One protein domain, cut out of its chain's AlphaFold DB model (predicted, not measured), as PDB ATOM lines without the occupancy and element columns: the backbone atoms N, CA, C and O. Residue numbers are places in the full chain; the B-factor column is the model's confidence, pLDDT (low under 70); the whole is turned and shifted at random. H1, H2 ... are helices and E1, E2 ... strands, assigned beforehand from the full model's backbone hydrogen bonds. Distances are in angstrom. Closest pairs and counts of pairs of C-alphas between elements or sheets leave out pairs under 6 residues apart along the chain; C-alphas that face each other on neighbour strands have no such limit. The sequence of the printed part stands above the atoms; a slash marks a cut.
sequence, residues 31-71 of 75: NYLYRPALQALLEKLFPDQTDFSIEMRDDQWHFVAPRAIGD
ATOM      1  N   ASN A  31     173.446 119.916 173.311       55.81
ATOM      2  CA  ASN A  31     174.212 120.586 174.356       55.81
ATOM      3  C   ASN A  31     175.163 121.630 173.734       55.81
ATOM      4  O   ASN A  31     176.381 121.567 173.879       55.81
ATOM      5  N   TYR A  32     174.615 122.578 172.974       59.97
ATOM      6  CA  TYR A  32     175.318 123.777 172.571       59.97
ATOM      7  C   TYR A  32     175.534 124.572 173.847       59.97
ATOM      8  O   TYR A  32     174.663 125.312 174.291       59.97
ATOM      9  N   LEU A  33     176.698 124.390 174.471       54.78
ATOM     10  CA  LEU A  33     177.053 125.103 175.697       54.78
ATOM     11  C   LEU A  33     176.997 126.634 175.517       54.78
ATOM     12  O   LEU A  33     176.923 127.360 176.505       54.78
ATOM     13  N   TYR A  34     177.061 127.141 174.276       65.56
ATOM     14  CA  TYR A  34     177.253 128.563 174.011       65.56
ATOM     15  C   TYR A  34     176.476 129.071 172.785       65.56
ATOM     16  O   TYR A  34     176.723 128.650 171.655       65.56
ATOM     17  N   ARG A  35     175.628 130.091 173.009       74.50
ATOM     18  CA  ARG A  35     174.968 130.933 171.985       74.50
ATOM     19  C   ARG A  35     175.871 131.316 170.798       74.50
ATOM     20  O   ARG A  35     175.414 131.159 169.671       74.50
ATOM     21  N   PRO A  36     177.122 131.793 170.986       74.94
ATOM     22  CA  PRO A  36     177.980 132.165 169.859       74.94
ATOM     23  C   PRO A  36     178.385 130.988 168.964       74.94
ATOM     24  O   PRO A  36     178.603 131.198 167.778       74.94
ATOM     25  N   ALA A  37     178.468 129.760 169.488       77.19
ATOM     26  CA  ALA A  37     178.783 128.588 168.670       77.19
ATOM     27  C   ALA A  37     177.608 128.227 167.749       77.19
ATOM     28  O   ALA A  37     177.806 127.983 166.561       77.19
ATOM     29  N   LEU A  38     176.385 128.266 168.292       76.88
ATOM     30  CA  LEU A  38     175.159 128.081 167.515       76.88
ATOM     31  C   LEU A  38     174.999 129.200 166.478       76.88
ATOM     32  O   LEU A  38     174.725 128.925 165.318       76.88
ATOM     33  N   GLN A  39     175.248 130.452 166.872       78.31
ATOM     34  CA  GLN A  39     175.201 131.592 165.961       78.31
ATOM     35  C   GLN A  39     176.214 131.450 164.818       78.31
ATOM     36  O   GLN A  39     175.817 131.557 163.668       78.31
ATOM     37  N   ALA A  40     177.476 131.116 165.101       80.19
ATOM     38  CA  ALA A  40     178.498 130.954 164.066       80.19
ATOM     39  C   ALA A  40     178.173 129.817 163.078       80.19
ATOM     40  O   ALA A  40     178.477 129.924 161.889       80.19
ATOM     41  N   LEU A  41     177.551 128.731 163.552       78.06
ATOM     42  CA  LEU A  41     177.065 127.654 162.688       78.06
ATOM     43  C   LEU A  41     175.916 128.141 161.796       78.06
ATOM     44  O   LEU A  41     175.939 127.912 160.589       78.06
ATOM     45  N   LEU A  42     174.953 128.857 162.375       78.06
ATOM     46  CA  LEU A  42     173.825 129.437 161.647       78.06
ATOM     47  C   LEU A  42     174.282 130.473 160.611       78.06
ATOM     48  O   LEU A  42     173.832 130.419 159.475       78.06
ATOM     49  N   GLU A  43     175.236 131.340 160.953       82.31
ATOM     50  CA  GLU A  43     175.852 132.311 160.036       82.31
ATOM     51  C   GLU A  43     176.623 131.619 158.900       82.31
ATOM     52  O   GLU A  43     176.655 132.108 157.772       82.31
ATOM     53  N   LYS A  44     177.231 130.456 159.169       81.06
ATOM     54  CA  LYS A  44     177.926 129.657 158.150       81.06
ATOM     55  C   LYS A  44     176.957 128.963 157.190       81.06
ATOM     56  O   LYS A  44     177.268 128.843 156.006       81.06
ATOM     57  N   LEU A  45     175.815 128.498 157.693       76.81
ATOM     58  CA  LEU A  45     174.772 127.846 156.895       76.81
ATOM     59  C   LEU A  45     173.914 128.865 156.131       76.81
ATOM     60  O   LEU A  45     173.514 128.612 154.995       76.81
ATOM     61  N   PHE A  46     173.686 130.035 156.724       77.12
ATOM     62  CA  PHE A  46     172.899 131.125 156.159       77.12
ATOM     63  C   PHE A  46     173.703 132.424 156.168       77.12
ATOM     64  O   PHE A  46     173.438 133.303 156.978       77.12
ATOM     65  N   PRO A  47     174.635 132.615 155.222       74.62
ATOM     66  CA  PRO A  47     175.367 133.879 155.108       74.62
ATOM     67  C   PRO A  47     174.457 135.075 154.770       74.62
ATOM     68  O   PRO A  47     174.871 136.222 154.904       74.62
ATOM     69  N   ASP A  48     173.226 134.807 154.322       75.50
ATOM     70  CA  ASP A  48     172.209 135.806 153.976       75.50
ATOM     71  C   ASP A  48     171.393 136.287 155.196       75.50
ATOM     72  O   ASP A  48     170.688 137.291 155.119       75.50
ATOM     73  N   GLN A  49     171.493 135.602 156.344       66.12
ATOM     74  CA  GLN A  49     170.795 135.973 157.574       66.12
ATOM     75  C   GLN A  49     171.762 135.988 158.760       66.12
ATOM     76  O   GLN A  49     172.555 135.080 158.953       66.12
ATOM     77  N   THR A  50     171.675 137.017 159.592       68.75
ATOM     78  CA  THR A  50     172.435 137.123 160.851       68.75
ATOM     79  C   THR A  50     171.528 137.231 162.073       68.75
ATOM     80  O   THR A  50     171.981 137.048 163.204       68.75
ATOM     81  N   ASP A  51     170.233 137.483 161.860       74.50
ATOM     82  CA  ASP A  51     169.237 137.557 162.923       74.50
ATOM     83  C   ASP A  51     168.475 136.237 163.054       74.50
ATOM     84  O   ASP A  51     167.487 135.983 162.365       74.50
ATOM     85  N   PHE A  52     168.974 135.387 163.949       76.06
ATOM     86  CA  PHE A  52     168.397 134.073 164.227       76.06
ATOM     87  C   PHE A  52     167.533 134.045 165.487       76.06
ATOM     88  O   PHE A  52     167.166 132.963 165.937       76.06
ATOM     89  N   SER A  53     167.254 135.201 166.107       80.38
ATOM     90  CA  SER A  53     166.436 135.308 167.328       80.38
ATOM     91  C   SER A  53     166.721 134.187 168.351       80.38
ATOM     92  O   SER A  53     165.813 133.500 168.813       80.38
ATOM     93  N   ILE A  54     168.012 133.952 168.642       81.06
ATOM     94  CA  ILE A  54     168.460 132.848 169.503       81.06
ATOM     95  C   ILE A  54     168.135 133.178 170.963       81.06
ATOM     96  O   ILE A  54     168.743 134.084 171.546       81.06
ATOM     97  N   GLU A  55     167.238 132.398 171.551       83.94
ATOM     98  CA  GLU A  55     166.791 132.452 172.940       83.94
ATOM     99  C   GLU A  55     166.991 131.086 173.610       83.94
ATOM    100  O   GLU A  55     166.923 130.049 172.962       83.94
ATOM    101  N   MET A  56     167.203 131.054 174.924       78.56
ATOM    102  CA  MET A  56     167.177 129.808 175.697       78.56
ATOM    103  C   MET A  56     165.874 129.780 176.498       78.56
ATOM    104  O   MET A  56     165.630 130.684 177.299       78.56
ATOM    105  N   ARG A  57     165.018 128.780 176.271       81.56
ATOM    106  CA  ARG A  57     163.784 128.562 177.038       81.56
ATOM    107  C   ARG A  57     163.706 127.115 177.483       81.56
ATOM    108  O   ARG A  57     163.913 126.228 176.671       81.56
ATOM    109  N   ASP A  58     163.358 126.898 178.749       75.25
ATOM    110  CA  ASP A  58     163.130 125.550 179.292       75.25
ATOM    111  C   ASP A  58     164.332 124.605 179.064       75.25
ATOM    112  O   ASP A  58     164.177 123.475 178.616       75.25
ATOM    113  N   ASP A  59     165.555 125.106 179.294       75.75
ATOM    114  CA  ASP A  59     166.817 124.386 179.021       75.75
ATOM    115  C   ASP A  59     167.035 123.984 177.544       75.75
ATOM    116  O   ASP A  59     167.944 123.224 177.211       75.75
ATOM    117  N   GLN A  60     166.232 124.531 176.629       77.94
ATOM    118  CA  GLN A  60     166.314 124.291 175.195       77.94
ATOM    119  C   GLN A  60     166.659 125.583 174.448       77.94
ATOM    120  O   GLN A  60     166.164 126.672 174.754       77.94
ATOM    121  N   TRP A  61     167.519 125.483 173.438       81.81
ATOM    122  CA  TRP A  61     167.827 126.615 172.570       81.81
ATOM    123  C   TRP A  61     166.732 126.765 171.533       81.81
ATOM    124  O   TRP A  61     166.535 125.867 170.731       81.81
ATOM    125  N   HIS A  62     166.054 127.900 171.525       80.50
ATOM    126  CA  HIS A  62     165.124 128.314 170.489       80.50
ATOM    127  C   HIS A  62     165.825 129.286 169.549       80.50
ATOM    128  O   HIS A  62     166.432 130.256 169.987       80.50
ATOM    129  N   PHE A  63     165.745 129.040 168.254       81.38
ATOM    130  CA  PHE A  63     166.287 129.921 167.230       81.38
ATOM    131  C   PHE A  63     165.367 129.910 166.018       81.38
ATOM    132  O   PHE A  63     164.507 129.049 165.868       81.38
ATOM    133  N   VAL A  64     165.513 130.897 165.155       78.00
ATOM    134  CA  VAL A  64     164.684 131.085 163.976       78.00
ATOM    135  C   VAL A  64     165.595 131.090 162.763       78.00
ATOM    136  O   VAL A  64     166.456 131.951 162.656       78.00
ATOM    137  N   ALA A  65     165.404 130.140 161.854       73.38
ATOM    138  CA  ALA A  65     166.211 129.992 160.649       73.38
ATOM    139  C   ALA A  65     165.322 129.967 159.390       73.38
ATOM    140  O   ALA A  65     164.239 129.391 159.415       73.38
ATOM    141  N   PRO A  66     165.734 130.552 158.253       67.12
ATOM    142  CA  PRO A  66     164.958 130.614 157.011       67.12
ATOM    143  C   PRO A  66     164.732 129.240 156.380       67.12
ATOM    144  O   PRO A  66     163.851 129.084 155.535       67.12
ATOM    145  N   ARG A  67     165.523 128.244 156.783       66.00
ATOM    146  CA  ARG A  67     165.392 126.848 156.383       66.00
ATOM    147  C   ARG A  67     165.500 125.977 157.627       66.00
ATOM    148  O   ARG A  67     166.316 126.249 158.500       66.00
ATOM    149  N   ALA A  68     164.677 124.934 157.678       60.16
ATOM    150  CA  ALA A  68     164.747 123.937 158.733       60.16
ATOM    151  C   ALA A  68     166.090 123.191 158.652       60.16
ATOM    152  O   ALA A  68     166.326 122.446 157.701       60.16
ATOM    153  N   ILE A  69     166.958 123.414 159.635       64.94
ATOM    154  CA  ILE A  69     168.192 122.667 159.870       64.94
ATOM    155  C   ILE A  69     167.810 121.343 160.528       64.94
ATOM    156  O   ILE A  69     167.245 121.329 161.622       64.94
ATOM    157  N   GLY A  70     168.069 120.232 159.845       59.69
ATOM    158  CA  GLY A  70     167.918 118.904 160.440       59.69
ATOM    159  C   GLY A  70     169.022 118.627 161.461       59.69
ATOM    160  O   GLY A  70     170.087 119.237 161.405       59.69
ATOM    161  N   ASP A  71     168.801 117.673 162.363       58.81
ATOM    162  CA  ASP A  71     169.790 117.266 163.370       58.81
ATOM    163  C   ASP A  71     171.151 116.853 162.777       58.81
ATOM    164  O   ASP A  71     172.158 116.972 163.468       58.81
TER     165      ASP A  71
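This is residues 31 to 71 of the 75 residues of an uncharacterized protein of Talaromyces marneffei PM1 (UniProt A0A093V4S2). One helix, H1, lies over one face of a small two-strand hairpin, E1 and E2, running roughly lengthwise to E2 and with few close approaches to it. Residues 46 to 54 fold back from H1 to the hairpin, and residues 66 to 71 follow E2 as a tail with no named element. The printed part has 41 residues, in the order H1, E1, E2; the sheet, E1 - E2, is antiparallel. The class is mixed, helices and strands, with under half of the residues, 20, in named elements. The whole is compact, with a radius of gyration of the C-alphas of 9.8 A and spans of 28 by 19 by 17 A.

Start at H1, residues 35 to 45, where every O i to N i+4 pair is within hydrogen-bond range. Its closest C-alphas to E2, residues 60 to 65, are those of Leu 42 and Ala 65, 7.7 A apart. Next look at E1, residues 55 to 57, which forms a hairpin with E2, antiparallel at 142 degrees. The C-alphas of Met 56 and Trp 61 face each other at 4.5 A. Within hydrogen-bond range you find N 55 and O 62 at 2.8 A, and N 62 and O 55 at 2.7 A.

Find C-alpha 35 at (174.968, 130.933, 171.985); from there H1 runs 15.4 A to C-alpha 45. E1 begins at C-alpha 55, (166.791, 132.452, 172.940), and covers residues 55 to 57. E2 runs 15.6 A from C-alpha 60 to C-alpha 65 at (166.211, 129.992, 160.649).

The C-alphas farthest apart are those of Asp 48 and Asp 58, 28.8 A. The printed part has no cut. The link from H1 to E1 is short, with 9 residues; that from E1 to E2 is tight, with 2. The mean pLDDT of the printed part is 73.5; look for values under 70 at residues 31 to 34, 49 to 50 and 66 to 71.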